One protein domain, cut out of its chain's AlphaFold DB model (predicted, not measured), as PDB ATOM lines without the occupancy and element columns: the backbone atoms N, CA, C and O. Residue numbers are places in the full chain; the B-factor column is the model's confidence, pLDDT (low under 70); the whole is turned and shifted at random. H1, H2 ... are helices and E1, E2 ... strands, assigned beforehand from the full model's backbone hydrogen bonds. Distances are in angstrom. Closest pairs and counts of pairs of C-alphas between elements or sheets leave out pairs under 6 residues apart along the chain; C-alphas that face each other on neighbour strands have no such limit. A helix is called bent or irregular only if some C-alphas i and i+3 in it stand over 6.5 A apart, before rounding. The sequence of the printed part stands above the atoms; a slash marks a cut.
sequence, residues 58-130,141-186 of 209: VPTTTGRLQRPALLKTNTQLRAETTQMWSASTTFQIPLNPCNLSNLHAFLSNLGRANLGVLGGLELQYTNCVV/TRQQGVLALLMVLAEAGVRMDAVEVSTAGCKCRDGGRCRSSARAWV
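Overview. This is residues 58 to 130 and 141 to 186 of the 209 residues of an uncharacterized protein of Hortaea werneckii (UniProt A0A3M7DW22). Picture four short strands side by side in the middle, the parallel pair E1 and E2 with the hairpin of E3 and E4 next to E2, and two helices, H3 and H5, to one side of them. H1 and H2 reach out to one end of the long axis, and the long link of residues 165 to 182 reaches to the other. The printed part has 119 residues with five named helices and four named strands, in the order H1 H2 E1 H3 H4 E2 H5 E3 E4, a mixed class. The sheet E1, E2 is parallel and the sheet E3, E4 antiparallel. The whole is only just compact, close to loose, with a radius of gyration of the C-alphas of 15.7 A, and spans 55 by 26 by 22 A.

Along the chain. Find C-alpha 90 at (169.504, 1.940, 328.828), where E1, residues 90 to 95, begins its 15.2 A. E2 is residues 120 to 125, 16.1 A long. Between them look for H3, residues 101 to 110, 14.0 A, and H4, residues 112 to 115. Before E1 come H1, residues 70 to 73, and H2, residues 75 to 88, 19.9 A from C-alpha 75 at (146.594, 2.436, 333.235); H2 is irregular, with C-alphas 80 and 83 7.3 A apart. After the cut, H5 is residues 144 to 155, 16.3 A. E3 is residues 162 to 164, and E4, residues 183 to 185, ends at (174.937, -4.450, 325.245).

Arrangement. Start at E1 and E2, parallel at 22 degrees: N 93 and O 122 are 2.8 A apart, within hydrogen-bond range. E1, H3 H4, E2 form a strand-helix-strand unit, two parallel neighbour strands with helices between, and its crossover is right-handed. The closest C-alphas of E2 and E4 are those of Glu 122 and Arg 183, 5.0 A. The hairpin E3 and E4 is antiparallel at 165 degrees, with N 183 and O 164 2.9 A apart, within hydrogen-bond range. The closest C-alphas of E1 and H3 are those of Ile 93 and Leu 103, 7.1 A. H3 and H5 are near each other, with 5 pairs of C-alphas within 10 A. H2 touches H4 with residues 82 to 87 alone, closest at the C-alphas of Gln 83 and Asn 114, 5.8 A, and touches H1 with residues 77 to 82 alone, closest at the C-alphas of Leu 71 and Arg 78, 4.5 A. In H3 and H5 every O i to N i+4 pair is within hydrogen-bond range, in H2 8 of 10; H1 and H4 are too short for such a pair.

Size, cuts and confidence. The two C-alphas farthest apart are those of Gln 76 and Asp 174, 55.7 A. Residues 72 to 77, of which 75 to 77 belong to H2, stand free. Residues 131 to 140 are not printed, and C-alphas 130 and 141 are 21.1 A apart across that cut. E3 to E4 is a long link of 18 residues. The mean pLDDT of the printed part is 72.7; look for values under 70 at residues 97 to 99, 125 to 130, 141 to 148 and 155 to 186.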
ATOM      1  N   VAL A  58     169.876   4.971 336.243       88.44
ATOM      2  CA  VAL A  58     170.367   4.178 337.368       88.44
ATOM      3  C   VAL A  58     169.159   3.801 338.228       88.44
ATOM      4  O   VAL A  58     168.446   4.701 338.688       88.44
ATOM      5  N   PRO A  59     168.857   2.504 338.421       86.31
ATOM      6  CA  PRO A  59     167.829   2.097 339.367       86.31
ATOM      7  C   PRO A  59     168.179   2.574 340.775       86.31
ATOM      8  O   PRO A  59     169.345   2.717 341.137       86.31
ATOM      9  N   THR A  60     167.158   2.796 341.593       87.38
ATOM     10  CA  THR A  60     167.390   3.087 343.013       87.38
ATOM     11  C   THR A  60     168.057   1.896 343.708       87.38
ATOM     12  O   THR A  60     167.988   0.763 343.229       87.38
ATOM     13  N   THR A  61     168.631   2.123 344.889       82.31
ATOM     14  CA  THR A  61     169.229   1.071 345.734       82.31
ATOM     15  C   THR A  61     168.268  -0.056 346.104       82.31
ATOM     16  O   THR A  61     168.722  -1.100 346.533       82.31
ATOM     17  N   THR A  62     166.957   0.117 345.926       85.00
ATOM     18  CA  THR A  62     165.942  -0.928 346.160       85.00
ATOM     19  C   THR A  62     165.582  -1.716 344.893       85.00
ATOM     20  O   THR A  62     164.614  -2.472 344.883       85.00
ATOM     21  N   GLY A  63     166.282  -1.481 343.779       83.38
ATOM     22  CA  GLY A  63     165.922  -2.026 342.467       83.38
ATOM     23  C   GLY A  63     164.651  -1.405 341.872       83.38
ATOM     24  O   GLY A  63     164.156  -1.872 340.845       83.38
ATOM     25  N   ARG A  64     164.091  -0.351 342.489       88.50
ATOM     26  CA  ARG A  64     162.928   0.358 341.941       88.50
ATOM     27  C   ARG A  64     163.348   1.275 340.805       88.50
ATOM     28  O   ARG A  64     164.291   2.064 340.928       88.50
ATOM     29  N   LEU A  65     162.584   1.191 339.723       88.50
ATOM     30  CA  LEU A  65     162.757   1.988 338.519       88.50
ATOM     31  C   LEU A  65     162.086   3.350 338.667       88.50
ATOM     32  O   LEU A  65     160.887   3.439 338.941       88.50
ATOM     33  N   GLN A  66     162.841   4.422 338.422       90.69
ATOM     34  CA  GLN A  66     162.250   5.746 338.268       90.69
ATOM     35  C   GLN A  66     161.538   5.837 336.920       90.69
ATOM     36  O   GLN A  66     162.136   6.145 335.891       90.69
ATOM     37  N   ARG A  67     160.239   5.544 336.940       90.94
ATOM     38  CA  ARG A  67     159.382   5.632 335.759       90.94
ATOM     39  C   ARG A  67     159.079   7.099 335.410       90.94
ATOM     40  O   ARG A  67     158.806   7.875 336.338       90.94
ATOM     41  N   PRO A  68     159.078   7.481 334.118       92.75
ATOM     42  CA  PRO A  68     158.623   8.797 333.676       92.75
ATOM     43  C   PRO A  68     157.173   9.055 334.095       92.75
ATOM     44  O   PRO A  68     156.404   8.119 334.332       92.75
ATOM     45  N   ALA A  69     156.798  10.335 334.169       92.62
ATOM     46  CA  ALA A  69     155.453  10.754 334.563       92.62
ATOM     47  C   ALA A  69     154.367  10.060 333.724       92.62
ATOM     48  O   ALA A  69     153.379   9.595 334.282       92.62
ATOM     49  N   LEU A  70     154.609   9.872 332.422       92.81
ATOM     50  CA  LEU A  70     153.681   9.226 331.492       92.81
ATOM     51  C   LEU A  70     153.260   7.804 331.915       92.81
ATOM     52  O   LEU A  70     152.102   7.435 331.774       92.81
ATOM     53  N   LEU A  71     154.167   7.023 332.514       93.62
ATOM     54  CA  LEU A  71     153.860   5.671 333.005       93.62
ATOM     55  C   LEU A  71     153.091   5.673 334.337       93.62
ATOM     56  O   LEU A  71     152.623   4.625 334.795       93.62
ATOM     57  N   LYS A  72     152.992   6.829 335.000       94.94
ATOM     58  CA  LYS A  72     152.347   6.986 336.308       94.94
ATOM     59  C   LYS A  72     150.917   7.522 336.209       94.94
ATOM     60  O   LYS A  72     150.165   7.294 337.146       94.94
ATOM     61  N   THR A  73     150.538   8.167 335.106       92.69
ATOM     62  CA  THR A  73     149.265   8.900 334.973       92.69
ATOM     63  C   THR A  73     148.033   8.000 334.865       92.69
ATOM     64  O   THR A  73     147.108   8.139 335.656       92.69
ATOM     65  N   ASN A  74     147.995   7.089 333.890       92.69
ATOM     66  CA  ASN A  74     146.813   6.278 333.581       92.69
ATOM     67  C   ASN A  74     147.214   4.839 333.210       92.69
ATOM     68  O   ASN A  74     148.294   4.610 332.664       92.69
ATOM     69  N   THR A  75     146.357   3.862 333.514       93.75
ATOM     70  CA  THR A  75     146.594   2.436 333.235       93.75
ATOM     71  C   THR A  75     146.706   2.132 331.743       93.75
ATOM     72  O   THR A  75     147.588   1.366 331.367       93.75
ATOM     73  N   GLN A  76     145.894   2.765 330.893       93.94
ATOM     74  CA  GLN A  76     145.971   2.614 329.440       93.94
ATOM     75  C   GLN A  76     147.270   3.204 328.889       93.94
ATOM     76  O   GLN A  76     147.998   2.514 328.184       93.94
ATOM     77  N   LEU A  77     147.608   4.442 329.272       95.19
ATOM     78  CA  LEU A  77     148.878   5.061 328.876       95.19
ATOM     79  C   LEU A  77     150.060   4.194 329.301       95.19
ATOM     80  O   LEU A  77     150.973   3.957 328.516       95.19
ATOM     81  N   ARG A  78     150.027   3.668 330.527       95.25
ATOM     82  CA  ARG A  78     151.042   2.740 331.023       95.25
ATOM     83  C   ARG A  78     151.124   1.485 330.156       95.25
ATOM     84  O   ARG A  78     152.231   1.115 329.777       95.25
ATOM     85  N   ALA A  79     150.002   0.844 329.840       94.25
ATOM     86  CA  ALA A  79     149.980  -0.362 329.014       94.25
ATOM     87  C   ALA A  79     150.568  -0.112 327.615       94.25
ATOM     88  O   ALA A  79     151.403  -0.890 327.165       94.25
ATOM     89  N   GLU A  80     150.210   1.007 326.981       94.69
ATOM     90  CA  GLU A  80     150.706   1.375 325.649       94.69
ATOM     91  C   GLU A  80     152.203   1.731 325.673       94.69
ATOM     92  O   GLU A  80     152.950   1.351 324.778       94.69
ATOM     93  N   THR A  81     152.680   2.424 326.711       95.62
ATOM     94  CA  THR A  81     154.017   3.049 326.692       95.62
ATOM     95  C   THR A  81     155.117   2.278 327.415       95.62
ATOM     96  O   THR A  81     156.293   2.567 327.197       95.62
ATOM     97  N   THR A  82     154.791   1.287 328.255       94.62
ATOM     98  CA  THR A  82     155.802   0.579 329.072       94.62
ATOM     99  C   THR A  82     156.855  -0.121 328.213       94.62
ATOM    100  O   THR A  82     158.050  -0.018 328.506       94.62
ATOM    101  N   GLN A  83     156.436  -0.794 327.141       92.25
ATOM    102  CA  GLN A  83     157.359  -1.499 326.250       92.25
ATOM    103  C   GLN A  83     158.211  -0.524 325.431       92.25
ATOM    104  O   GLN A  83     159.424  -0.690 325.378       92.25
ATOM    105  N   MET A  84     157.613   0.545 324.887       93.00
ATOM    106  CA  MET A  84     158.354   1.601 324.178       93.00
ATOM    107  C   MET A  84     159.412   2.263 325.064       93.00
ATOM    108  O   MET A  84     160.545   2.482 324.631       93.00
ATOM    109  N   TRP A  85     159.071   2.557 326.320       93.81
ATOM    110  CA  TRP A  85     160.023   3.110 327.279       93.81
ATOM    111  C   TRP A  85     161.145   2.118 327.596       93.81
ATOM    112  O   TRP A  85     162.313   2.499 327.606       93.81
ATOM    113  N   SER A  86     160.812   0.843 327.809       91.75
ATOM    114  CA  SER A  86     161.810  -0.199 328.087       91.75
ATOM    115  C   SER A  86     162.774  -0.382 326.909       91.75
ATOM    116  O   SER A  86     163.975  -0.477 327.138       91.75
ATOM    117  N   ALA A  87     162.273  -0.320 325.672       89.81
ATOM    118  CA  ALA A  87     163.050  -0.448 324.433       89.81
ATOM    119  C   ALA A  87     163.952   0.740 324.114       89.81
ATOM    120  O   ALA A  87     164.965   0.581 323.442       89.81
ATOM    121  N   SER A  88     163.615   1.926 324.608       90.75
ATOM    122  CA  SER A  88     164.406   3.142 324.391       90.75
ATOM    123  C   SER A  88     165.328   3.485 325.563       90.75
ATOM    124  O   SER A  88     166.148   4.398 325.450       90.75
ATOM    125  N   THR A  89     165.227   2.768 326.686       90.31
ATOM    126  CA  THR A  89     165.993   3.071 327.899       90.31
ATOM    127  C   THR A  89     167.169   2.119 328.073       90.31
ATOM    128  O   THR A  89     167.015   0.898 328.062       90.31
ATOM    129  N   THR A  90     168.349   2.688 328.324       90.31
ATOM    130  CA  THR A  90     169.504   1.940 328.828       90.31
ATOM    131  C   THR A  90     169.549   2.037 330.349       90.31
ATOM    132  O   THR A  90     169.682   3.131 330.910       90.31
ATOM    133  N   PHE A  91     169.458   0.894 331.027       90.00
ATOM    134  CA  PHE A  91     169.565   0.821 332.482       90.00
ATOM    135  C   PHE A  91     171.000   0.558 332.893       90.00
ATOM    136  O   PHE A  91     171.627  -0.360 332.385       90.00
ATOM    137  N   GLN A  92     171.510   1.352 333.824       89.38
ATOM    138  CA  GLN A  92     172.857   1.221 334.352       89.38
ATOM    139  C   GLN A  92     172.775   0.727 335.791       89.38
ATOM    140  O   GLN A  92     172.356   1.462 336.682       89.38
ATOM    141  N   ILE A  93     173.137  -0.531 336.019       85.62
ATOM    142  CA  ILE A  93     173.026  -1.174 337.325       85.62
ATOM    143  C   ILE A  93     174.421  -1.321 337.917       85.62
ATOM    144  O   ILE A  93     175.235  -2.054 337.348       85.62
ATOM    145  N   PRO A  94     174.719  -0.661 339.048       81.06
ATOM    146  CA  PRO A  94     175.941  -0.937 339.775       81.06
ATOM    147  C   PRO A  94     175.877  -2.366 340.325       81.06
ATOM    148  O   PRO A  94     175.016  -2.703 341.138       81.06
ATOM    149  N   LEU A  95     176.787  -3.211 339.856       76.25
ATOM    150  CA  LEU A  95     177.005  -4.547 340.367       76.25
ATOM    151  C   LEU A  95     177.974  -4.493 341.534       76.25
ATOM    152  O   LEU A  95     179.165  -4.212 341.386       76.25
ATOM    153  N   ASN A  96     177.435  -4.826 342.699       73.94
ATOM    154  CA  ASN A  96     178.213  -5.193 343.859       73.94
ATOM    155  C   ASN A  96     178.139  -6.725 343.985       73.94
ATOM    156  O   ASN A  96     177.038  -7.245 344.177       73.94
ATOM    157  N   PRO A  97     179.257  -7.467 343.884       67.31
ATOM    158  CA  PRO A  97     179.230  -8.925 344.002       67.31
ATOM    159  C   PRO A  97     178.716  -9.400 345.368       67.31
ATOM    160  O   PRO A  97     178.159 -10.487 345.460       67.31
ATOM    161  N   CYS A  98     178.834  -8.575 346.412       65.50
ATOM    162  CA  CYS A  98     178.277  -8.861 347.732       65.50
ATOM    163  C   CYS A  98     176.766  -8.591 347.814       65.50
ATOM    164  O   CYS A  98     176.133  -8.962 348.797       65.50
ATOM    165  N   ASN A  99     176.178  -7.915 346.822       68.94
ATOM    166  CA  ASN A  99     174.773  -7.530 346.842       68.94
ATOM    167  C   ASN A  99     174.135  -7.568 345.442       68.94
ATOM    168  O   ASN A  99     173.909  -6.539 344.800       68.94
ATOM    169  N   LEU A 100     173.783  -8.780 345.007       78.19
ATOM    170  CA  LEU A 100     173.001  -9.021 343.789       78.19
ATOM    171  C   LEU A 100     171.490  -8.788 343.982       78.19
ATOM    172  O   LEU A 100     170.732  -8.864 343.014       78.19
ATOM    173  N   SER A 101     171.028  -8.486 345.202       82.94
ATOM    174  CA  SER A 101     169.594  -8.336 345.488       82.94
ATOM    175  C   SER A 101     168.960  -7.188 344.698       82.94
ATOM    176  O   SER A 101     167.844  -7.328 344.209       82.94
ATOM    177  N   ASN A 102     169.702  -6.099 344.464       82.44
ATOM    178  CA  ASN A 102     169.233  -4.950 343.682       82.44
ATOM    179  C   ASN A 102     168.942  -5.325 342.231       82.44
ATOM    180  O   ASN A 102     167.967  -4.862 341.642       82.44
ATOM    181  N   LEU A 103     169.797  -6.174 341.667       84.19
ATOM    182  CA  LEU A 103     169.659  -6.675 340.312       84.19
ATOM    183  C   LEU A 103     168.480  -7.639 340.217       84.19
ATOM    184  O   LEU A 103     167.644  -7.479 339.337       84.19
ATOM    185  N   HIS A 104     168.361  -8.577 341.157       84.00
ATOM    186  CA  HIS A 104     167.211  -9.475 341.213       84.00
ATOM    187  C   HIS A 104     165.896  -8.688 341.343       84.00
ATOM    188  O   HIS A 104     164.977  -8.881 340.551       84.00
ATOM    189  N   ALA A 105     165.833  -7.729 342.272       87.25
ATOM    190  CA  ALA A 105     164.684  -6.848 342.456       87.25
ATOM    191  C   ALA A 105     164.376  -6.031 341.194       87.25
ATOM    192  O   ALA A 105     163.213  -5.904 340.817       87.25
ATOM    193  N   PHE A 106     165.397  -5.511 340.507       89.75
ATOM    194  CA  PHE A 106     165.228  -4.833 339.224       89.75
ATOM    195  C   PHE A 106     164.595  -5.755 338.175       89.75
ATOM    196  O   PHE A 106     163.594  -5.376 337.565       89.75
ATOM    197  N   LEU A 107     165.129  -6.968 337.995       87.56
ATOM    198  CA  LEU A 107     164.628  -7.931 337.012       87.56
ATOM    199  C   LEU A 107     163.184  -8.347 337.329       87.56
ATOM    200  O   LEU A 107     162.336  -8.364 336.435       87.56
ATOM    201  N   SER A 108     162.871  -8.590 338.607       87.19
ATOM    202  CA  SER A 108     161.502  -8.874 339.059       87.19
ATOM    203  C   SER A 108     160.550  -7.695 338.813       87.19
ATOM    204  O   SER A 108     159.441  -7.896 338.327       87.19
ATOM    205  N   ASN A 109     160.980  -6.462 339.103       89.69
ATOM    206  CA  ASN A 109     160.162  -5.252 338.946       89.69
ATOM    207  C   ASN A 109     159.931  -4.856 337.483       89.69
ATOM    208  O   ASN A 109     158.928  -4.205 337.169       89.69
ATOM    209  N   LEU A 110     160.879  -5.176 336.602       89.19
ATOM    210  CA  LEU A 110     160.759  -4.916 335.175       89.19
ATOM    211  C   LEU A 110     159.763  -5.897 334.541       89.19
ATOM    212  O   LEU A 110     158.912  -5.480 333.757       89.19
ATOM    213  N   GLY A 111     159.809  -7.167 334.952       89.19
ATOM    214  CA  GLY A 111     158.922  -8.222 334.471       89.19
ATOM    215  C   GLY A 111     159.348  -8.799 333.117       89.19
ATOM    216  O   GLY A 111     160.007  -8.144 332.308       89.19
ATOM    217  N   ARG A 112     158.939 -10.049 332.854       85.75
ATOM    218  CA  ARG A 112     159.380 -10.836 331.684       85.75
ATOM    219  C   ARG A 112     159.088 -10.159 330.342       85.75
ATOM    220  O   ARG A 112     159.959 -10.109 329.483       85.75
ATOM    221  N   ALA A 113     157.896  -9.583 330.182       86.69
ATOM    222  CA  ALA A 113     157.495  -8.937 328.931       86.69
ATOM    223  C   ALA A 113     158.381  -7.734 328.560       86.69
ATOM    224  O   ALA A 113     158.632  -7.499 327.384       86.69
ATOM    225  N   ASN A 114     158.875  -6.989 329.553       89.31
ATOM    226  CA  ASN A 114     159.709  -5.806 329.324       89.31
ATOM    227  C   ASN A 114     161.194  -6.157 329.183       89.31
ATOM    228  O   ASN A 114     161.928  -5.450 328.500       89.31
ATOM    229  N   LEU A 115     161.633  -7.261 329.797       85.44
ATOM    230  CA  LEU A 115     162.980  -7.805 329.607       85.44
ATOM    231  C   LEU A 115     163.225  -8.203 328.148       85.44
ATOM    232  O   LEU A 115     164.294  -7.925 327.613       85.44
ATOM    233  N   GLY A 116     162.212  -8.774 327.491       82.00
ATOM    234  CA  GLY A 116     162.257  -9.141 326.074       82.00
ATOM    235  C   GLY A 116     162.203  -7.969 325.089       82.00
ATOM    236  O   GLY A 116     162.163  -8.202 323.889       82.00
ATOM    237  N   VAL A 117     162.168  -6.723 325.564       85.81
ATOM    238  CA  VAL A 117     162.246  -5.521 324.718       85.81
ATOM    239  C   VAL A 117     163.193  -4.489 325.319       85.81
ATOM    240  O   VAL A 117     163.019  -3.302 325.106       85.81
ATOM    241  N   LEU A 118     164.160  -4.898 326.137       86.56
ATOM    242  CA  LEU A 118     165.039  -3.975 326.849       86.56
ATOM    243  C   LEU A 118     166.029  -3.260 325.911       86.56
ATOM    244  O   LEU A 118     166.855  -3.901 325.276       86.56
ATOM    245  N   GLY A 119     166.028  -1.928 325.871       85.00
ATOM    246  CA  GLY A 119     166.914  -1.165 324.983       85.00
ATOM    247  C   GLY A 119     168.400  -1.381 325.269       85.00
ATOM    248  O   GLY A 119     169.217  -1.470 324.359       85.00
ATOM    249  N   GLY A 120     168.763  -1.494 326.548       84.94
ATOM    250  CA  GLY A 120     170.105  -1.893 326.956       84.94
ATOM    251  C   GLY A 120     170.243  -2.050 328.467       84.94
ATOM    252  O   GLY A 120     169.514  -1.427 329.243       84.94
ATOM    253  N   LEU A 121     171.206  -2.870 328.886       84.88
ATOM    254  CA  LEU A 121     171.506  -3.136 330.291       84.88
ATOM    255  C   LEU A 121     173.012  -3.029 330.545       84.88
ATOM    256  O   LEU A 121     173.758  -3.978 330.343       84.88
ATOM    257  N   GLU A 122     173.456  -1.878 331.031       83.50
ATOM    258  CA  GLU A 122     174.841  -1.636 331.418       83.50
ATOM    259  C   GLU A 122     175.071  -2.089 332.867       83.50
ATOM    260  O   GLU A 122     174.389  -1.651 333.792       83.50
ATOM    261  N   LEU A 123     176.056  -2.956 333.082       80.12
ATOM    262  CA  LEU A 123     176.334  -3.572 334.376       80.12
ATOM    263  C   LEU A 123     177.660  -3.055 334.937       80.12
ATOM    264  O   LEU A 123     178.731  -3.556 334.608       80.12
ATOM    265  N   GLN A 124     177.606  -2.049 335.804       75.81
ATOM    266  CA  GLN A 124     178.809  -1.390 336.299       75.81
ATOM    267  C   GLN A 124     179.395  -2.089 337.515       75.81
ATOM    268  O   GLN A 124     178.872  -1.967 338.615       75.81
ATOM    269  N   TYR A 125     180.537  -2.746 337.355       69.56
ATOM    270  CA  TYR A 125     181.272  -3.271 338.499       69.56
ATOM    271  C   TYR A 125     182.022  -2.137 339.192       69.56
ATOM    272  O   TYR A 125     182.992  -1.581 338.678       69.56
ATOM    273  N   THR A 126     181.592  -1.804 340.400       59.72
ATOM    274  CA  THR A 126     182.372  -0.944 341.288       59.72
ATOM    275  C   THR A 126     183.151  -1.831 342.239       59.72
ATOM    276  O   THR A 126     182.613  -2.222 343.266       59.72
ATOM    277  N   ASN A 127     184.398  -2.166 341.910       53.72
ATOM    278  CA  ASN A 127     185.308  -2.761 342.885       53.72
ATOM    279  C   ASN A 127     186.746  -2.309 342.641       53.72
ATOM    280  O   ASN A 127     187.310  -2.581 341.587       53.72
ATOM    281  N   CYS A 128     187.309  -1.648 343.654       44.41
ATOM    282  CA  CYS A 128     188.726  -1.686 344.010       44.41
ATOM    283  C   CYS A 128     188.896  -1.016 345.381       44.41
ATOM    284  O   CYS A 128     188.976   0.209 345.466       44.41
ATOM    285  N   VAL A 129     188.980  -1.814 346.448       43.16
ATOM    286  CA  VAL A 129     189.656  -1.393 347.681       43.16
ATOM    287  C   VAL A 129     190.718  -2.439 347.993       43.16
ATOM    288  O   VAL A 129     190.447  -3.484 348.575       43.16
ATOM    289  N   VAL A 130     191.941  -2.150 347.555       44.00
ATOM    290  CA  VAL A 130     193.140  -2.746 348.135       44.00
ATOM    291  C   VAL A 130     193.310  -2.069 349.490       44.00
ATOM    292  O   VAL A 130     193.709  -0.912 349.547       44.00
ATOM    293  N   THR A 141     184.955 -12.827 332.965       52.19
ATOM    294  CA  THR A 141     183.657 -13.455 332.658       52.19
ATOM    295  C   THR A 141     183.443 -14.816 333.332       52.19
ATOM    296  O   THR A 141     182.322 -15.308 333.355       52.19
ATOM    297  N   ARG A 142     184.494 -15.422 333.906       52.03
ATOM    298  CA  ARG A 142     184.447 -16.686 334.652       52.03
ATOM    299  C   ARG A 142     184.106 -16.532 336.136       52.03
ATOM    300  O   ARG A 142     184.001 -17.540 336.826       52.03
ATOM    301  N   GLN A 143     183.951 -15.313 336.657       62.16
ATOM    302  CA  GLN A 143     183.476 -15.142 338.028       62.16
ATOM    303  C   GLN A 143     182.048 -15.687 338.150       62.16
ATOM    304  O   GLN A 143     181.160 -15.335 337.374       62.16
ATOM    305  N   GLN A 144     181.828 -16.535 339.156       64.06
ATOM    306  CA  GLN A 144     180.579 -17.275 339.348       64.06
ATOM    307  C   GLN A 144     179.349 -16.355 339.431       64.06
ATOM    308  O   GLN A 144     178.296 -16.700 338.907       64.06
ATOM    309  N   GLY A 145     179.496 -15.149 339.994       65.50
ATOM    310  CA  GLY A 145     178.423 -14.146 340.030       65.50
ATOM    311  C   GLY A 145     178.039 -13.592 338.651       65.50
ATOM    312  O   GLY A 145     176.862 -13.349 338.399       65.50
ATOM    313  N   VAL A 146     179.004 -13.446 337.738       66.38
ATOM    314  CA  VAL A 146     178.752 -13.003 336.355       66.38
ATOM    315  C   VAL A 146     178.049 -14.107 335.574       66.38
ATOM    316  O   VAL A 146     177.059 -13.844 334.904       66.38
ATOM    317  N   LEU A 147     178.510 -15.353 335.714       67.12
ATOM    318  CA  LEU A 147     177.867 -16.523 335.110       67.12
ATOM    319  C   LEU A 147     176.434 -16.715 335.615       67.12
ATOM    320  O   LEU A 147     175.530 -16.895 334.805       67.12
ATOM    321  N   ALA A 148     176.209 -16.618 336.928       68.12
ATOM    322  CA  ALA A 148     174.875 -16.704 337.513       68.12
ATOM    323  C   ALA A 148     173.947 -15.616 336.954       68.12
ATOM    324  O   ALA A 148     172.811 -15.899 336.588       68.12
ATOM    325  N   LEU A 149     174.445 -14.386 336.809       71.25
ATOM    326  CA  LEU A 149     173.692 -13.309 336.176       71.25
ATOM    327  C   LEU A 149     173.368 -13.605 334.707       71.25
ATOM    328  O   LEU A 149     172.226 -13.435 334.286       71.25
ATOM    329  N   LEU A 150     174.347 -14.062 333.927       70.81
ATOM    330  CA  LEU A 150     174.123 -14.430 332.530       70.81
ATOM    331  C   LEU A 150     173.072 -15.543 332.408       70.81
ATOM    332  O   LEU A 150     172.235 -15.469 331.512       70.81
ATOM    333  N   MET A 151     173.056 -16.511 333.333       72.12
ATOM    334  CA  MET A 151     172.011 -17.539 333.387       72.12
ATOM    335  C   MET A 151     170.638 -16.953 333.715       72.12
ATOM    336  O   MET A 151     169.689 -17.253 333.003       72.12
ATOM    337  N   VAL A 152     170.520 -16.062 334.704       70.50
ATOM    338  CA  VAL A 152     169.234 -15.414 335.030       70.50
ATOM    339  C   VAL A 152     168.702 -14.597 333.845       70.50
ATOM    340  O   VAL A 152     167.505 -14.616 333.559       70.50
ATOM    341  N   LEU A 153     169.577 -13.885 333.128       72.06
ATOM    342  CA  LEU A 153     169.195 -13.152 331.917       72.06
ATOM    343  C   LEU A 153     168.749 -14.110 330.802       72.06
ATOM    344  O   LEU A 153     167.736 -13.855 330.150       72.06
ATOM    345  N   ALA A 154     169.454 -15.228 330.624       70.75
ATOM    346  CA  ALA A 154     169.086 -16.260 329.660       70.75
ATOM    347  C   ALA A 154     167.738 -16.926 329.998       70.75
ATOM    348  O   ALA A 154     166.887 -17.059 329.119       70.75
ATOM    349  N   GLU A 155     167.495 -17.273 331.265       68.50
ATOM    350  CA  GLU A 155     166.220 -17.820 331.757       68.50
ATOM    351  C   GLU A 155     165.061 -16.834 331.589       68.50
ATOM    352  O   GLU A 155     163.928 -17.226 331.301       68.50
ATOM    353  N   ALA A 156     165.338 -15.536 331.717       63.81
ATOM    354  CA  ALA A 156     164.368 -14.489 331.433       63.81
ATOM    355  C   ALA A 156     164.074 -14.317 329.928       63.81
ATOM    356  O   ALA A 156     163.255 -13.472 329.565       63.81
ATOM    357  N   GLY A 157     164.715 -15.105 329.058       62.38
ATOM    358  CA  GLY A 157     164.549 -15.046 327.607       62.38
ATOM    359  C   GLY A 157     165.256 -13.856 326.961       62.38
ATOM    360  O   GLY A 157     164.979 -13.539 325.804       62.38
ATOM    361  N   VAL A 158     166.161 -13.186 327.684       64.75
ATOM    362  CA  VAL A 158     166.956 -12.086 327.136       64.75
ATOM    363  C   VAL A 158     168.001 -12.687 326.202       64.75
ATOM    364  O   VAL A 158     168.984 -13.284 326.643       64.75
ATOM    365  N   ARG A 159     167.788 -12.540 324.891       59.38
ATOM    366  CA  ARG A 159     168.810 -12.874 323.897       59.38
ATOM    367  C   ARG A 159     169.881 -11.788 323.938       59.38
ATOM    368  O   ARG A 159     169.614 -10.635 323.623       59.38
ATOM    369  N   MET A 160     171.068 -12.151 324.413       57.28
ATOM    370  CA  MET A 160     172.218 -11.253 324.465       57.28
ATOM    371  C   MET A 160     173.025 -11.415 323.178       57.28
ATOM    372  O   MET A 160     173.753 -12.394 323.036       57.28
ATOM    373  N   ASP A 161     172.892 -10.461 322.257       50.66
ATOM    374  CA  ASP A 161     173.636 -10.480 320.990       50.66
ATOM    375  C   ASP A 161     175.125 -10.135 321.179       50.66
ATOM    376  O   ASP A 161     175.967 -10.605 320.416       50.66
ATOM    377  N   ALA A 162     175.480  -9.367 322.220       47.41
ATOM    378  CA  ALA A 162     176.873  -9.068 322.549       47.41
ATOM    379  C   ALA A 162     177.089  -8.802 324.051       47.41
ATOM    380  O   ALA A 162     176.538  -7.876 324.640       47.41
ATOM    381  N   VAL A 163     177.967  -9.570 324.696       49.25
ATOM    382  CA  VAL A 163     178.455  -9.234 326.043       49.25
ATOM    383  C   VAL A 163     179.836  -8.602 325.905       49.25
ATOM    384  O   VAL A 163     180.840  -9.306 325.825       49.25
ATOM    385  N   GLU A 164     179.906  -7.270 325.882       47.75
ATOM    386  CA  GLU A 164     181.189  -6.560 325.877       47.75
ATOM    387  C   GLU A 164     181.678  -6.299 327.305       47.75
ATOM    388  O   GLU A 164     181.349  -5.320 327.977       47.75
ATOM    389  N   VAL A 165     182.558  -7.152 327.813       47.34
ATOM    390  CA  VAL A 165     183.231  -6.827 329.074       47.34
ATOM    391  C   VAL A 165     184.320  -5.788 328.808       47.34
ATOM    392  O   VAL A 165     185.478  -6.120 328.582       47.34
ATOM    393  N   SER A 166     183.949  -4.505 328.830       45.50
ATOM    394  CA  SER A 166     184.917  -3.410 328.768       45.50
ATOM    395  C   SER A 166     185.618  -3.264 330.117       45.50
ATOM    396  O   SER A 166     185.168  -2.584 331.034       45.50
ATOM    397  N   THR A 167     186.768  -3.903 330.282       45.03
ATOM    398  CA  THR A 167     187.646  -3.572 331.403       45.03
ATOM    399  C   THR A 167     188.380  -2.287 331.041       45.03
ATOM    400  O   THR A 167     189.491  -2.335 330.520       45.03
ATOM    401  N   ALA A 168     187.726  -1.132 331.227       41.88
ATOM    402  CA  ALA A 168     188.368   0.172 331.052       41.88
ATOM    403  C   ALA A 168     189.738   0.137 331.746       41.88
ATOM    404  O   ALA A 168     189.803  -0.233 332.918       41.88
ATOM    405  N   GLY A 169     190.806   0.410 330.984       43.28
ATOM    406  CA  GLY A 169     192.199   0.096 331.318       43.28
ATOM    407  C   GLY A 169     192.549   0.336 332.786       43.28
ATOM    408  O   GLY A 169     192.854   1.454 333.197       43.28
ATOM    409  N   CYS A 170     192.495  -0.733 333.574       44.00
ATOM    410  CA  CYS A 170     192.822  -0.731 334.990       44.00
ATOM    411  C   CYS A 170     194.330  -0.498 335.145       44.00
ATOM    412  O   CYS A 170     195.120  -1.426 335.002       44.00
ATOM    413  N   LYS A 171     194.748   0.734 335.477       48.94
ATOM    414  CA  LYS A 171     196.132   1.060 335.892       48.94
ATOM    415  C   LYS A 171     196.446   0.606 337.333       48.94
ATOM    416  O   LYS A 171     197.326   1.139 337.994       48.94
ATOM    417  N   CYS A 172     195.715  -0.374 337.853       52.25
ATOM    418  CA  CYS A 172     195.704  -0.739 339.272       52.25
ATOM    419  C   CYS A 172     196.961  -1.464 339.753       52.25
ATOM    420  O   CYS A 172     197.042  -1.789 340.934       52.25
ATOM    421  N   ARG A 173     197.928  -1.727 338.863       49.69
ATOM    422  CA  ARG A 173     199.224  -2.293 339.253       49.69
ATOM    423  C   ARG A 173     199.948  -1.427 340.293       49.69
ATOM    424  O   ARG A 173     200.663  -1.994 341.106       49.69
ATOM    425  N   ASP A 174     199.655  -0.125 340.345       50.81
ATOM    426  CA  ASP A 174     200.347   0.837 341.216       50.81
ATOM    427  C   ASP A 174     199.486   1.358 342.391       50.81
ATOM    428  O   ASP A 174     199.738   2.434 342.927       50.81
ATOM    429  N   GLY A 175     198.435   0.635 342.807       49.81
ATOM    430  CA  GLY A 175     197.674   0.983 344.025       49.81
ATOM    431  C   GLY A 175     196.592   2.070 343.877       49.81
ATOM    432  O   GLY A 175     196.155   2.648 344.870       49.81
ATOM    433  N   GLY A 176     196.112   2.345 342.658       46.47
ATOM    434  CA  GLY A 176     195.020   3.300 342.397       46.47
ATOM    435  C   GLY A 176     193.596   2.716 342.474       46.47
ATOM    436  O   GLY A 176     193.387   1.509 342.344       46.47
ATOM    437  N   ARG A 177     192.576   3.583 342.623       46.91
ATOM    438  CA  ARG A 177     191.154   3.196 342.485       46.91
ATOM    439  C   ARG A 177     190.849   2.856 341.025       46.91
ATOM    440  O   ARG A 177     190.928   3.730 340.165       46.91
ATOM    441  N   CYS A 178     190.429   1.624 340.751       47.38
ATOM    442  CA  CYS A 178     189.917   1.266 339.434       47.38
ATOM    443  C   CYS A 178     188.430   1.567 339.280       47.38
ATOM    444  O   CYS A 178     187.635   1.279 340.174       47.38
ATOM    445  N   ARG A 179     188.037   2.033 338.094       44.66
ATOM    446  CA  ARG A 179     186.665   1.903 337.593       44.66
ATOM    447  C   ARG A 179     186.655   0.876 336.463       44.66
ATOM    448  O   ARG A 179     186.838   1.233 335.305       44.66
ATOM    449  N   SER A 180     186.430  -0.393 336.796       43.66
ATOM    450  CA  SER A 180     186.274  -1.448 335.790       43.66
ATOM    451  C   SER A 180     184.834  -1.480 335.256       43.66
ATOM    452  O   SER A 180     183.894  -1.974 335.864       43.66
ATOM    453  N   SER A 181     184.709  -0.903 334.074       44.12
ATOM    454  CA  SER A 181     183.577  -0.757 333.164       44.12
ATOM    455  C   SER A 181     182.839  -1.924 332.498       44.12
ATOM    456  O   SER A 181     182.612  -1.721 331.315       44.12
ATOM    457  N   ALA A 182     182.449  -3.075 333.062       43.38
ATOM    458  CA  ALA A 182     181.790  -4.077 332.185       43.38
ATOM    459  C   ALA A 182     180.502  -3.529 331.510       43.38
ATOM    460  O   ALA A 182     179.695  -2.854 332.144       43.38
ATOM    461  N   ARG A 183     180.307  -3.779 330.208       44.41
ATOM    462  CA  ARG A 183     179.154  -3.278 329.440       44.41
ATOM    463  C   ARG A 183     178.498  -4.416 328.665       44.41
ATOM    464  O   ARG A 183     178.851  -4.703 327.533       44.41
ATOM    465  N   ALA A 184     177.492  -5.061 329.238       43.69
ATOM    466  CA  ALA A 184     176.624  -5.867 328.387       43.69
ATOM    467  C   ALA A 184     175.826  -4.913 327.475       43.69
ATOM    468  O   ALA A 184     175.233  -3.949 327.959       43.69
ATOM    469  N   TRP A 185     175.829  -5.150 326.164       40.66
ATOM    470  CA  TRP A 185     174.937  -4.450 325.245       40.66
ATOM    471  C   TRP A 185     173.936  -5.460 324.716       40.66
ATOM    472  O   TRP A 185     174.296  -6.484 324.147       40.66
ATOM    473  N   VAL A 186     172.653  -5.168 324.852       40.91
ATOM    474  CA  VAL A 186     171.654  -5.920 324.093       40.91
ATOM    475  C   VAL A 186     171.555  -5.228 322.733       40.91
ATOM    476  O   VAL A 186     170.725  -4.347 322.532       40.91
TER     477      VAL A 186